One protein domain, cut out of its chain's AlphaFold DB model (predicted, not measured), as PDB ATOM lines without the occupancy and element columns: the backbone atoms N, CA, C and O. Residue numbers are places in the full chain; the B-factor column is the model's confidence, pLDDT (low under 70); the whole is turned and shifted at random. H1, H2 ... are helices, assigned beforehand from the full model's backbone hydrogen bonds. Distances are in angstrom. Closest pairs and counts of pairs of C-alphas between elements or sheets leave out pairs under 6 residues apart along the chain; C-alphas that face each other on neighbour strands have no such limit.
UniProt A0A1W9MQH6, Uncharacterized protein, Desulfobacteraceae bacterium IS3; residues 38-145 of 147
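What this domain is: This is residues 38 to 145 of the 147 residues of an uncharacterized protein of Desulfobacteraceae bacterium IS3 (UniProt A0A1W9MQH6). A rod is built along one long helix, H4: H1 and H2 pack along it as an up-and-down bundle of three, each running against the one before, and residues 137 to 145 stick out. The 108 printed residues hold H1, H2, tiny H3 and H4 in that order, all helix, loose, radius of gyration of the C-alphas 17.4 A, spans 65 by 20 by 19 A.

Where its parts are: H4, residues 107 to 143, runs 54.3 A from C-alpha 107 at (230.780, 147.346, 138.903) to C-alpha 143 at (183.218, 173.144, 134.962). H1, residues 38 to 67, has a kink of 54 degrees near residue 61. H2 is residues 71 to 92, H3 residues 99 to 102.

How they stand to each other: H4 touches H1 at a shallow tilt of 20 degrees, closest C-alphas His 38 and Gly 107, 5.9 A. Hairpin H1 and H2 touch closest at C-alphas Ala 49 and Tyr 86, 7.7 A. O i to N i+4 pairs are within hydrogen-bond range throughout H4, 22 of 26 in H1, 16 of 18 in H2; H3 is too short.

The domain as a whole: The printed part has no cut and no long link; 47 residues are under pLDDT 70.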
ATOM      1  N   HIS A  38     230.876 147.606 145.810       65.75
ATOM      2  CA  HIS A  38     229.959 147.787 144.687       65.75
ATOM      3  C   HIS A  38     228.492 147.637 145.106       65.75
ATOM      4  O   HIS A  38     227.639 148.393 144.635       65.75
ATOM      5  N   LEU A  39     228.192 146.709 146.019       67.12
ATOM      6  CA  LEU A  39     226.839 146.497 146.536       67.12
ATOM      7  C   LEU A  39     226.385 147.655 147.430       67.12
ATOM      8  O   LEU A  39     225.290 148.191 147.251       67.12
ATOM      9  N   ASP A  40     227.240 148.076 148.361       68.19
ATOM     10  CA  ASP A  40     226.975 149.241 149.210       68.19
ATOM     11  C   ASP A  40     226.851 150.508 148.343       68.19
ATOM     12  O   ASP A  40     226.008 151.380 148.592       68.19
ATOM     13  N   ALA A  41     227.618 150.565 147.243       64.81
ATOM     14  CA  ALA A  41     227.469 151.616 146.259       64.81
ATOM     15  C   ALA A  41     226.088 151.637 145.624       64.81
ATOM     16  O   ALA A  41     225.428 152.677 145.676       64.81
ATOM     17  N   PHE A  42     225.656 150.496 145.103       68.38
ATOM     18  CA  PHE A  42     224.361 150.314 144.474       68.38
ATOM     19  C   PHE A  42     223.205 150.713 145.399       68.38
ATOM     20  O   PHE A  42     222.389 151.556 145.029       68.38
ATOM     21  N   ILE A  43     223.157 150.187 146.629       71.06
ATOM     22  CA  ILE A  43     222.068 150.459 147.586       71.06
ATOM     23  C   ILE A  43     221.924 151.964 147.843       71.06
ATOM     24  O   ILE A  43     220.814 152.505 147.827       71.06
ATOM     25  N   ALA A  44     223.042 152.660 148.039       67.38
ATOM     26  CA  ALA A  44     223.020 154.090 148.303       67.38
ATOM     27  C   ALA A  44     222.510 154.888 147.088       67.38
ATOM     28  O   ALA A  44     221.708 155.814 147.244       67.38
ATOM     29  N   THR A  45     222.911 154.511 145.870       66.00
ATOM     30  CA  THR A  45     222.430 155.169 144.648       66.00
ATOM     31  C   THR A  45     220.941 154.914 144.417       66.00
ATOM     32  O   THR A  45     220.228 155.830 144.005       66.00
ATOM     33  N   VAL A  46     220.442 153.715 144.743       70.44
ATOM     34  CA  VAL A  46     219.007 153.383 144.705       70.44
ATOM     35  C   VAL A  46     218.211 154.308 145.628       70.44
ATOM     36  O   VAL A  46     217.222 154.902 145.197       70.44
ATOM     37  N   PHE A  47     218.659 154.492 146.873       72.12
ATOM     38  CA  PHE A  47     218.001 155.395 147.823       72.12
ATOM     39  C   PHE A  47     217.943 156.837 147.309       72.12
ATOM     40  O   PHE A  47     216.889 157.473 147.364       72.12
ATOM     41  N   ILE A  48     219.046 157.343 146.750       69.94
ATOM     42  CA  ILE A  48     219.081 158.687 146.156       69.94
ATOM     43  C   ILE A  48     218.140 158.783 144.965       69.94
ATOM     44  O   ILE A  48     217.405 159.761 144.861       69.94
ATOM     45  N   ALA A  49     218.138 157.790 144.077       69.69
ATOM     46  CA  ALA A  49     217.268 157.782 142.911       69.69
ATOM     47  C   ALA A  49     215.790 157.843 143.326       69.69
ATOM     48  O   ALA A  49     215.019 158.608 142.742       69.69
ATOM     49  N   ILE A  50     215.401 157.105 144.370       73.00
ATOM     50  CA  ILE A  50     214.041 157.135 144.921       73.00
ATOM     51  C   ILE A  50     213.716 158.517 145.501       73.00
ATOM     52  O   ILE A  50     212.693 159.100 145.144       73.00
ATOM     53  N   ILE A  51     214.591 159.076 146.345       74.62
ATOM     54  CA  ILE A  51     214.382 160.399 146.958       74.62
ATOM     55  C   ILE A  51     214.308 161.490 145.884       74.62
ATOM     56  O   ILE A  51     213.406 162.325 145.914       74.62
ATOM     57  N   ALA A  52     215.209 161.470 144.901       70.69
ATOM     58  CA  ALA A  52     215.224 162.423 143.797       70.69
ATOM     59  C   ALA A  52     213.928 162.357 142.977       70.69
ATOM     60  O   ALA A  52     213.361 163.399 142.652       70.69
ATOM     61  N   ASN A  53     213.409 161.154 142.705       71.00
ATOM     62  CA  ASN A  53     212.124 160.987 142.024       71.00
ATOM     63  C   ASN A  53     210.940 161.456 142.883       71.00
ATOM     64  O   ASN A  53     210.019 162.081 142.357       71.00
ATOM     65  N   ALA A  54     210.968 161.228 144.198       74.62
ATOM     66  CA  ALA A  54     209.945 161.733 145.111       74.62
ATOM     67  C   ALA A  54     209.929 163.271 145.148       74.62
ATOM     68  O   ALA A  54     208.869 163.887 145.033       74.62
ATOM     69  N   VAL A  55     211.105 163.901 145.227       75.19
ATOM     70  CA  VAL A  55     211.266 165.361 145.147       75.19
ATOM     71  C   VAL A  55     210.778 165.878 143.794       75.19
ATOM     72  O   VAL A  55     210.016 166.845 143.743       75.19
ATOM     73  N   LEU A  56     211.151 165.215 142.695       69.56
ATOM     74  CA  LEU A  56     210.647 165.548 141.365       69.56
ATOM     75  C   LEU A  56     209.122 165.492 141.326       69.56
ATOM     76  O   LEU A  56     208.522 166.450 140.864       69.56
ATOM     77  N   LEU A  57     208.473 164.456 141.853       71.25
ATOM     78  CA  LEU A  57     207.008 164.384 141.902       71.25
ATOM     79  C   LEU A  57     206.388 165.524 142.719       71.25
ATOM     80  O   LEU A  57     205.418 166.142 142.272       71.25
ATOM     81  N   LEU A  58     206.970 165.836 143.877       74.25
ATOM     82  CA  LEU A  58     206.449 166.840 144.804       74.25
ATOM     83  C   LEU A  58     206.488 168.256 144.204       74.25
ATOM     84  O   LEU A  58     205.542 169.027 144.369       74.25
ATOM     85  N   PHE A  59     207.544 168.584 143.454       65.94
ATOM     86  CA  PHE A  59     207.710 169.903 142.830       65.94
ATOM     87  C   PHE A  59     207.217 169.974 141.375       65.94
ATOM     88  O   PHE A  59     206.706 171.011 140.944       65.94
ATOM     89  N   ALA A  60     207.346 168.896 140.599       59.19
ATOM     90  CA  ALA A  60     206.935 168.852 139.197       59.19
ATOM     91  C   ALA A  60     205.428 168.631 139.032       59.19
ATOM     92  O   ALA A  60     204.872 169.118 138.050       59.19
ATOM     93  N   GLY A  61     204.752 167.966 139.976       60.88
ATOM     94  CA  GLY A  61     203.310 167.702 139.911       60.88
ATOM     95  C   GLY A  61     202.471 168.959 139.637       60.88
ATOM     96  O   GLY A  61     201.755 168.995 138.637       60.88
ATOM     97  N   PRO A  62     202.588 170.028 140.441       58.09
ATOM     98  CA  PRO A  62     201.819 171.253 140.220       58.09
ATOM     99  C   PRO A  62     202.366 172.099 139.063       58.09
ATOM    100  O   PRO A  62     201.603 172.643 138.270       58.09
ATOM    101  N   ILE A  63     203.691 172.213 138.937       58.66
ATOM    102  CA  ILE A  63     204.324 173.165 138.013       58.66
ATOM    103  C   ILE A  63     204.377 172.593 136.591       58.66
ATOM    104  O   ILE A  63     203.914 173.229 135.644       58.66
ATOM    105  N   MET A  64     204.874 171.369 136.399       58.44
ATOM    106  CA  MET A  64     204.991 170.795 135.055       58.44
ATOM    107  C   MET A  64     203.635 170.452 134.434       58.44
ATOM    108  O   MET A  64     203.511 170.556 133.219       58.44
ATOM    109  N   VAL A  65     202.601 170.101 135.210       58.25
ATOM    110  CA  VAL A  65     201.247 169.880 134.654       58.25
ATOM    111  C   VAL A  65     200.639 171.179 134.115       58.25
ATOM    112  O   VAL A  65     199.930 171.153 133.108       58.25
ATOM    113  N   ILE A  66     200.931 172.319 134.748       57.38
ATOM    114  CA  ILE A  66     200.424 173.632 134.325       57.38
ATOM    115  C   ILE A  66     201.211 174.169 133.120       57.38
ATOM    116  O   ILE A  66     200.608 174.688 132.180       57.38
ATOM    117  N   PHE A  67     202.541 174.030 133.125       56.47
ATOM    118  CA  PHE A  67     203.404 174.626 132.099       56.47
ATOM    119  C   PHE A  67     203.698 173.701 130.907       56.47
ATOM    120  O   PHE A  67     203.869 174.190 129.788       56.47
ATOM    121  N   SER A  68     203.723 172.376 131.087       58.69
ATOM    122  CA  SER A  68     204.019 171.448 129.993       58.69
ATOM    123  C   SER A  68     202.779 171.171 129.154       58.69
ATOM    124  O   SER A  68     201.889 170.384 129.494       58.69
ATOM    125  N   ARG A  69     202.724 171.798 127.979       59.75
ATOM    126  CA  ARG A  69     201.628 171.597 127.027       59.75
ATOM    127  C   ARG A  69     201.659 170.217 126.367       59.75
ATOM    128  O   ARG A  69     200.614 169.798 125.871       59.75
ATOM    129  N   ARG A  70     202.773 169.472 126.397       67.38
ATOM    130  CA  ARG A  70     202.911 168.186 125.689       67.38
ATOM    131  C   ARG A  70     203.538 167.100 126.568       67.38
ATOM    132  O   ARG A  70     204.665 167.224 127.025       67.38
ATOM    133  N   ILE A  71     202.830 165.977 126.709       67.19
ATOM    134  CA  ILE A  71     203.328 164.757 127.379       67.19
ATOM    135  C   ILE A  71     204.606 164.235 126.699       67.19
ATOM    136  O   ILE A  71     205.491 163.707 127.364       67.19
ATOM    137  N   ARG A  72     204.744 164.451 125.383       69.75
ATOM    138  CA  ARG A  72     205.959 164.116 124.625       69.75
ATOM    139  C   ARG A  72     207.214 164.786 125.193       69.75
ATOM    140  O   ARG A  72     208.265 164.163 125.209       69.75
ATOM    141  N   ASP A  73     207.102 166.013 125.693       68.31
ATOM    142  CA  ASP A  73     208.254 166.739 126.232       68.31
ATOM    143  C   ASP A  73     208.627 166.193 127.621       68.31
ATOM    144  O   ASP A  73     209.805 166.086 127.952       68.31
ATOM    145  N   MET A  74     207.635 165.760 128.412       68.94
ATOM    146  CA  MET A  74     207.844 165.056 129.689       68.94
ATOM    147  C   MET A  74     208.540 163.700 129.502       68.94
ATOM    148  O   MET A  74     209.413 163.356 130.294       68.94
ATOM    149  N   LEU A  75     208.198 162.969 128.432       69.50
ATOM    150  CA  LEU A  75     208.804 161.676 128.081       69.50
ATOM    151  C   LEU A  75     210.321 161.752 127.884       69.50
ATOM    152  O   LEU A  75     211.014 160.799 128.218       69.50
ATOM    153  N   TRP A  76     210.834 162.873 127.374       71.88
ATOM    154  CA  TRP A  76     212.270 163.060 127.152       71.88
ATOM    155  C   TRP A  76     212.957 163.816 128.288       71.88
ATOM    156  O   TRP A  76     214.067 163.467 128.679       71.88
ATOM    157  N   SER A  77     212.305 164.836 128.851       71.38
ATOM    158  CA  SER A  77     212.921 165.682 129.880       71.38
ATOM    159  C   SER A  77     213.119 164.971 131.218       71.38
ATOM    160  O   SER A  77     214.144 165.187 131.857       71.38
ATOM    161  N   ILE A  78     212.191 164.109 131.647       74.12
ATOM    162  CA  ILE A  78     212.280 163.454 132.963       74.12
ATOM    163  C   ILE A  78     213.423 162.427 133.011       74.12
ATOM    164  O   ILE A  78     214.261 162.545 133.908       74.12
ATOM    165  N   PRO A  79     213.552 161.490 132.047       73.88
ATOM    166  CA  PRO A  79     214.703 160.594 132.001       73.88
ATOM    167  C   PRO A  79     216.022 161.348 131.832       73.88
ATOM    168  O   PRO A  79     217.001 160.986 132.472       73.88
ATOM    169  N   ALA A  80     216.056 162.423 131.033       75.56
ATOM    170  CA  ALA A  80     217.265 163.228 130.852       75.56
ATOM    171  C   ALA A  80     217.706 163.924 132.151       75.56
ATOM    172  O   ALA A  80     218.891 163.925 132.475       75.56
ATOM    173  N   MET A  81     216.761 164.471 132.924       71.69
ATOM    174  CA  MET A  81     217.052 165.068 134.229       71.69
ATOM    175  C   MET A  81     217.510 164.016 135.243       71.69
ATOM    176  O   MET A  81     218.491 164.247 135.945       71.69
ATOM    177  N   ASN A  82     216.858 162.850 135.289       71.69
ATOM    178  CA  ASN A  82     217.278 161.740 136.148       71.69
ATOM    179  C   ASN A  82     218.673 161.221 135.773       71.69
ATOM    180  O   ASN A  82     219.497 160.994 136.656       71.69
ATOM    181  N   LEU A  83     218.966 161.101 134.477       73.81
ATOM    182  CA  LEU A  83     220.282 160.710 133.980       73.81
ATOM    183  C   LEU A  83     221.351 161.744 134.340       73.81
ATOM    184  O   LEU A  83     222.437 161.370 134.763       73.81
ATOM    185  N   LEU A  84     221.055 163.039 134.213       73.88
ATOM    186  CA  LEU A  84     221.990 164.107 134.566       73.88
ATOM    187  C   LEU A  84     222.287 164.127 136.070       73.88
ATOM    188  O   LEU A  84     223.447 164.226 136.462       73.88
ATOM    189  N   LEU A  85     221.262 163.981 136.915       69.06
ATOM    190  CA  LEU A  85     221.433 163.864 138.366       69.06
ATOM    191  C   LEU A  85     222.263 162.637 138.741       69.06
ATOM    192  O   LEU A  85     223.144 162.719 139.596       69.06
ATOM    193  N   TYR A  86     222.011 161.521 138.064       70.38
ATOM    194  CA  TYR A  86     222.802 160.318 138.222       70.38
ATOM    195  C   TYR A  86     224.256 160.562 137.820       70.38
ATOM    196  O   TYR A  86     225.129 160.373 138.652       70.38
ATOM    197  N   LEU A  87     224.537 161.092 136.627       71.12
ATOM    198  CA  LEU A  87     225.901 161.407 136.181       71.12
ATOM    199  C   LEU A  87     226.649 162.338 137.146       71.12
ATOM    200  O   LEU A  87     227.827 162.117 137.412       71.12
ATOM    201  N   ILE A  88     225.972 163.337 137.717       71.81
ATOM    202  CA  ILE A  88     226.554 164.208 138.748       71.81
ATOM    203  C   ILE A  88     226.889 163.405 140.011       71.81
ATOM    204  O   ILE A  88     227.994 163.527 140.536       71.81
ATOM    205  N   SER A  89     225.971 162.557 140.483       66.44
ATOM    206  CA  SER A  89     226.208 161.676 141.633       66.44
ATOM    207  C   SER A  89     227.374 160.718 141.386       66.44
ATOM    208  O   SER A  89     228.195 160.518 142.276       66.44
ATOM    209  N   ILE A  90     227.491 160.180 140.169       66.56
ATOM    210  CA  ILE A  90     228.617 159.346 139.751       66.56
ATOM    211  C   ILE A  90     229.925 160.134 139.826       66.56
ATOM    212  O   ILE A  90     230.889 159.648 140.406       66.56
ATOM    213  N   TYR A  91     229.960 161.329 139.238       67.56
ATOM    214  CA  TYR A  91     231.180 162.126 139.131       67.56
ATOM    215  C   TYR A  91     231.682 162.622 140.493       67.56
ATOM    216  O   TYR A  91     232.883 162.727 140.717       67.56
ATOM    217  N   LEU A  92     230.764 162.912 141.416       66.00
ATOM    218  CA  LEU A  92     231.089 163.354 142.772       66.00
ATOM    219  C   LEU A  92     231.454 162.194 143.715       66.00
ATOM    220  O   LEU A  92     231.963 162.433 144.811       66.00
ATOM    221  N   ARG A  93     231.205 160.940 143.326       65.00
ATOM    222  CA  ARG A  93     231.476 159.773 144.168       65.00
ATOM    223  C   ARG A  93     232.917 159.293 144.004       65.00
ATOM    224  O   ARG A  93     233.306 158.826 142.937       65.00
ATOM    225  N   SER A  94     233.672 159.297 145.097       60.03
ATOM    226  CA  SER A  94     234.973 158.626 145.168       60.03
ATOM    227  C   SER A  94     234.770 157.109 145.209       60.03
ATOM    228  O   SER A  94     234.168 156.593 146.149       60.03
ATOM    229  N   TYR A  95     235.239 156.399 144.182       61.25
ATOM    230  CA  TYR A  95     235.161 154.937 144.088       61.25
ATOM    231  C   TYR A  95     236.497 154.305 144.528       61.25
ATOM    232  O   TYR A  95     237.552 154.805 144.115       61.25
ATOM    233  N   PRO A  96     236.500 153.229 145.339       53.72
ATOM    234  CA  PRO A  96     237.731 152.509 145.658       53.72
ATOM    235  C   PRO A  96     238.302 151.887 144.374       53.72
ATOM    236  O   PRO A  96     237.586 151.219 143.636       53.72
ATOM    237  N   GLY A  97     239.573 152.167 144.071       63.25
ATOM    238  CA  GLY A  97     240.201 151.811 142.785       63.25
ATOM    239  C   GLY A  97     240.083 152.882 141.687       63.25
ATOM    240  O   GLY A  97     240.589 152.694 140.585       63.25
ATOM    241  N   GLY A  98     239.471 154.033 141.985       66.88
ATOM    242  CA  GLY A  98     239.314 155.145 141.046       66.88
ATOM    243  C   GLY A  98     238.110 154.992 140.111       66.88
ATOM    244  O   GLY A  98     237.387 154.001 140.139       66.88
ATOM    245  N   PHE A  99     237.873 155.999 139.267       67.88
ATOM    246  CA  PHE A  99     236.702 156.047 138.377       67.88
ATOM    247  C   PHE A  99     236.625 154.855 137.404       67.88
ATOM    248  O   PHE A  99     235.534 154.388 137.084       67.88
ATOM    249  N   ALA A 100     237.777 154.343 136.963       69.19
ATOM    250  CA  ALA A 100     237.868 153.237 136.011       69.19
ATOM    251  C   ALA A 100     237.372 151.899 136.588       69.19
ATOM    252  O   ALA A 100     236.694 151.158 135.879       69.19
ATOM    253  N   ALA A 101     237.601 151.641 137.883       67.62
ATOM    254  CA  ALA A 101     237.205 150.402 138.563       67.62
ATOM    255  C   ALA A 101     235.681 150.172 138.582       67.62
ATOM    256  O   ALA A 101     235.203 149.064 138.809       67.62
ATOM    257  N   ARG A 102     234.886 151.210 138.302       67.25
ATOM    258  CA  ARG A 102     233.434 151.087 138.157       67.25
ATOM    259  C   ARG A 102     233.011 150.360 136.881       67.25
ATOM    260  O   ARG A 102     231.956 149.734 136.868       67.25
ATOM    261  N   PHE A 103     233.779 150.486 135.804       72.69
ATOM    262  CA  PHE A 103     233.445 149.869 134.517       72.69
ATOM    263  C   PHE A 103     234.009 148.454 134.387       72.69
ATOM    264  O   PHE A 103     233.732 147.771 133.402       72.69
ATOM    265  N   GLU A 104     234.755 148.000 135.392       76.56
ATOM    266  CA  GLU A 104     235.208 146.623 135.503       76.56
ATOM    267  C   GLU A 104     234.109 145.748 136.135       76.56
ATOM    268  O   GLU A 104     233.290 146.235 136.925       76.56
ATOM    269  N   PRO A 105     234.021 144.453 135.789       71.50
ATOM    270  CA  PRO A 105     233.144 143.520 136.491       71.50
ATOM    271  C   PRO A 105     233.600 143.375 137.957       71.50
ATOM    272  O   PRO A 105     234.786 143.131 138.172       71.50
ATOM    273  N   PRO A 106     232.707 143.481 138.964       69.88
ATOM    274  CA  PRO A 106     231.238 143.479 138.891       69.88
ATOM    275  C   PRO A 106     230.564 144.865 138.785       69.88
ATOM    276  O   PRO A 106     229.358 144.936 138.537       69.88
ATOM    277  N   GLY A 107     231.302 145.969 138.928       69.62
ATOM    278  CA  GLY A 107     230.780 147.346 138.903       69.62
ATOM    279  C   GLY A 107     229.983 147.715 137.644       69.62
ATOM    280  O   GLY A 107     229.005 148.470 137.724       69.62
ATOM    281  N   LEU A 108     230.329 147.127 136.494       76.81
ATOM    282  CA  LEU A 108     229.587 147.319 135.244       76.81
ATOM    283  C   LEU A 108     228.132 146.836 135.361       76.81
ATOM    284  O   LEU A 108     227.216 147.535 134.925       76.81
ATOM    285  N   ALA A 109     227.906 145.674 135.980       75.19
ATOM    286  CA  ALA A 109     226.569 145.108 136.150       75.19
ATOM    287  C   ALA A 109     225.702 145.994 137.057       75.19
ATOM    288  O   ALA A 109     224.548 146.276 136.728       75.19
ATOM    289  N   TYR A 110     226.280 146.514 138.143       71.00
ATOM    290  CA  TYR A 110     225.604 147.467 139.025       71.00
ATOM    291  C   TYR A 110     225.284 148.784 138.317       71.00
ATOM    292  O   TYR A 110     224.171 149.288 138.440       71.00
ATOM    293  N   THR A 111     226.206 149.302 137.504       75.06
ATOM    294  CA  THR A 111     225.993 150.540 136.738       75.06
ATOM    295  C   THR A 111     224.867 150.382 135.710       75.06
ATOM    296  O   THR A 111     224.036 151.279 135.561       75.06
ATOM    297  N   ILE A 112     224.796 149.237 135.021       81.06
ATOM    298  CA  ILE A 112     223.682 148.914 134.114       81.06
ATOM    299  C   ILE A 112     222.373 148.809 134.905       81.06
ATOM    300  O   ILE A 112     221.365 149.384 134.492       81.06
ATOM    301  N   GLY A 113     222.387 148.132 136.056       79.31
ATOM    302  CA  GLY A 113     221.229 148.021 136.944       79.31
ATOM    303  C   GLY A 113     220.697 149.381 137.403       79.31
ATOM    304  O   GLY A 113     219.492 149.620 137.357       79.31
ATOM    305  N   GLU A 114     221.585 150.306 137.771       75.12
ATOM    306  CA  GLU A 114     221.238 151.681 138.151       75.12
ATOM    307  C   GLU A 114     220.592 152.452 136.990       75.12
ATOM    308  O   GLU A 114     219.573 153.114 137.185       75.12
ATOM    309  N   ILE A 115     221.119 152.325 135.766       79.75
ATOM    310  CA  ILE A 115     220.529 152.954 134.572       79.75
ATOM    311  C   ILE A 115     219.127 152.396 134.299       79.75
ATOM    312  O   ILE A 115     218.189 153.164 134.079       79.75
ATOM    313  N   VAL A 116     218.961 151.069 134.337       83.75
ATOM    314  CA  VAL A 116     217.657 150.419 134.138       83.75
ATOM    315  C   VAL A 116     216.664 150.884 135.201       83.75
ATOM    316  O   VAL A 116     215.541 151.267 134.867       83.75
ATOM    317  N   LEU A 117     217.078 150.930 136.468       81.62
ATOM    318  CA  LEU A 117     216.239 151.413 137.557       81.62
ATOM    319  C   LEU A 117     215.814 152.873 137.350       81.62
ATOM    320  O   LEU A 117     214.641 153.201 137.525       81.62
ATOM    321  N   LEU A 118     216.734 153.750 136.939       79.69
ATOM    322  CA  LEU A 118     216.427 155.153 136.656       79.69
ATOM    323  C   LEU A 118     215.413 155.306 135.524       79.69
ATOM    324  O   LEU A 118     214.524 156.155 135.616       79.69
ATOM    325  N   LEU A 119     215.506 154.486 134.478       81.75
ATOM    326  CA  LEU A 119     214.530 154.479 133.387       81.75
ATOM    327  C   LEU A 119     213.146 154.039 133.880       81.75
ATOM    328  O   LEU A 119     212.155 154.708 133.577       81.75
ATOM    329  N   VAL A 120     213.077 152.976 134.687       85.31
ATOM    330  CA  VAL A 120     211.821 152.489 135.282       85.31
ATOM    331  C   VAL A 120     211.191 153.552 136.185       85.31
ATOM    332  O   VAL A 120     210.009 153.863 136.034       85.31
ATOM    333  N   LEU A 121     211.970 154.169 137.076       79.94
ATOM    334  CA  LEU A 121     211.485 155.246 137.945       79.94
ATOM    335  C   LEU A 121     210.994 156.451 137.133       79.94
ATOM    336  O   LEU A 121     209.915 156.978 137.403       79.94
ATOM    337  N   SER A 122     211.729 156.839 136.089       79.38
ATOM    338  CA  SER A 122     211.322 157.930 135.193       79.38
ATOM    339  C   SER A 122     209.983 157.636 134.515       79.38
ATOM    340  O   SER A 122     209.124 158.516 134.441       79.38
ATOM    341  N   LEU A 123     209.779 156.397 134.054       83.94
ATOM    342  CA  LEU A 123     208.522 155.961 133.445       83.94
ATOM    343  C   LEU A 123     207.355 156.065 134.434       83.94
ATOM    344  O   LEU A 123     206.301 156.592 134.077       83.94
ATOM    345  N   ILE A 124     207.552 155.624 135.680       85.12
ATOM    346  CA  ILE A 124     206.544 155.735 136.745       85.12
ATOM    347  C   ILE A 124     206.157 157.204 136.965       85.12
ATOM    348  O   ILE A 124     204.969 157.530 136.981       85.12
ATOM    349  N   VAL A 125     207.136 158.110 137.065       80.56
ATOM    350  CA  VAL A 125     206.871 159.548 137.237       80.56
ATOM    351  C   VAL A 125     206.075 160.116 136.059       80.56
ATOM    352  O   VAL A 125     205.096 160.836 136.269       80.56
ATOM    353  N   ILE A 126     206.439 159.768 134.819       80.81
ATOM    354  CA  ILE A 126     205.712 160.201 133.615       80.81
ATOM    355  C   ILE A 126     204.251 159.729 133.655       80.81
ATOM    356  O   ILE A 126     203.349 160.521 133.370       80.81
ATOM    357  N   LEU A 127     204.004 158.468 134.027       83.81
ATOM    358  CA  LEU A 127     202.653 157.906 134.121       83.81
ATOM    359  C   LEU A 127     201.804 158.631 135.171       83.81
ATOM    360  O   LEU A 127     200.657 158.984 134.889       83.81
ATOM    361  N   ILE A 128     202.372 158.923 136.344       83.81
ATOM    362  CA  ILE A 128     201.684 159.676 137.402       83.81
ATOM    363  C   ILE A 128     201.312 161.080 136.906       83.81
ATOM    364  O   ILE A 128     200.162 161.504 137.040       83.81
ATOM    365  N   LEU A 129     202.246 161.799 136.277       78.75
ATOM    366  CA  LEU A 129     201.984 163.140 135.745       78.75
ATOM    367  C   LEU A 129     200.934 163.126 134.625       78.75
ATOM    368  O   LEU A 129     200.085 164.021 134.562       78.75
ATOM    369  N   ALA A 130     200.950 162.105 133.765       80.25
ATOM    370  CA  ALA A 130     199.937 161.916 132.733       80.25
ATOM    371  C   ALA A 130     198.543 161.675 133.341       80.25
ATOM    372  O   ALA A 130     197.574 162.295 132.893       80.25
ATOM    373  N   ALA A 131     198.447 160.852 134.391       83.00
ATOM    374  CA  ALA A 131     197.202 160.588 135.110       83.00
ATOM    375  C   ALA A 131     196.648 161.851 135.794       83.00
ATOM    376  O   ALA A 131     195.474 162.184 135.617       83.00
ATOM    377  N   ILE A 132     197.498 162.613 136.498       81.69
ATOM    378  CA  ILE A 132     197.116 163.891 137.124       81.69
ATOM    379  C   ILE A 132     196.607 164.869 136.063       81.69
ATOM    380  O   ILE A 132     195.545 165.471 136.218       81.69
ATOM    381  N   ARG A 133     197.335 165.019 134.951       76.69
ATOM    382  CA  ARG A 133     196.928 165.902 133.853       76.69
ATOM    383  C   ARG A 133     195.581 165.493 133.262       76.69
ATOM    384  O   ARG A 133     194.746 166.360 132.998       76.69
ATOM    385  N   TRP A 134     195.375 164.199 133.026       82.31
ATOM    386  CA  TRP A 134     194.101 163.674 132.540       82.31
ATOM    387  C   TRP A 134     192.961 164.033 133.499       82.31
ATOM    388  O   TRP A 134     191.949 164.586 133.061       82.31
ATOM    389  N   PHE A 135     193.166 163.831 134.802       82.50
ATOM    390  CA  PHE A 135     192.198 164.175 135.840       82.50
ATOM    391  C   PHE A 135     191.876 165.679 135.859       82.50
ATOM    392  O   PHE A 135     190.710 166.064 135.780       82.50
ATOM    393  N   VAL A 136     192.895 166.546 135.855       80.31
ATOM    394  CA  VAL A 136     192.721 168.012 135.827       80.31
ATOM    395  C   VAL A 136     191.939 168.461 134.591       80.31
ATOM    396  O   VAL A 136     191.041 169.298 134.696       80.31
ATOM    397  N   ASN A 137     192.243 167.905 133.417       78.50
ATOM    398  CA  ASN A 137     191.519 168.229 132.187       78.50
ATOM    399  C   ASN A 137     190.064 167.756 132.237       78.50
ATOM    400  O   ASN A 137     189.179 168.463 131.751       78.50
ATOM    401  N   LYS A 138     189.804 166.594 132.847       82.19
ATOM    402  CA  LYS A 138     188.446 166.080 133.031       82.19
ATOM    403  C   LYS A 138     187.629 166.995 133.944       82.19
ATOM    404  O   LYS A 138     186.530 167.380 133.559       82.19
ATOM    405  N   VAL A 139     188.190 167.412 135.082       80.25
ATOM    406  CA  VAL A 139     187.551 168.352 136.018       80.25
ATOM    407  C   VAL A 139     187.287 169.704 135.345       80.25
ATOM    408  O   VAL A 139     186.155 170.179 135.351       80.25
ATOM    409  N   LYS A 140     188.282 170.296 134.666       76.50
ATOM    410  CA  LYS A 140     188.106 171.565 133.928       76.50
ATOM    411  C   LYS A 140     187.033 171.478 132.838       76.50
ATOM    412  O   LYS A 140     186.289 172.433 132.631       76.50
ATOM    413  N   GLY A 141     186.954 170.348 132.135       72.31
ATOM    414  CA  GLY A 141     185.940 170.106 131.110       72.31
ATOM    415  C   GLY A 141     184.517 170.002 131.666       72.31
ATOM    416  O   GLY A 141     183.579 170.354 130.960       72.31
ATOM    417  N   ILE A 142     184.356 169.555 132.917       70.19
ATOM    418  CA  ILE A 142     183.062 169.531 133.616       70.19
ATOM    419  C   ILE A 142     182.633 170.961 133.967       70.19
ATOM    420  O   ILE A 142     181.542 171.367 133.584       70.19
ATOM    421  N   PHE A 143     183.519 171.756 134.578       61.75
ATOM    422  CA  PHE A 143     183.218 173.144 134.962       61.75
ATOM    423  C   PHE A 143     182.857 174.056 133.780       61.75
ATOM    424  O   PHE A 143     182.040 174.958 133.926       61.75
ATOM    425  N   ARG A 144     183.429 173.812 132.594       64.31
ATOM    426  CA  ARG A 144     183.100 174.561 131.368       64.31
ATOM    427  C   ARG A 144     181.717 174.265 130.786       64.31
ATOM    428  O   ARG A 144     181.291 175.005 129.915       64.31
ATOM    429  N   LYS A 145     181.069 173.163 131.177       60.16
ATOM    430  CA  LYS A 145     179.734 172.786 130.680       60.16
ATOM    431  C   LYS A 145     178.601 173.272 131.585       60.16
ATOM    432  O   LYS A 145     177.448 173.204 131.185       60.16
TER     433      LYS A 145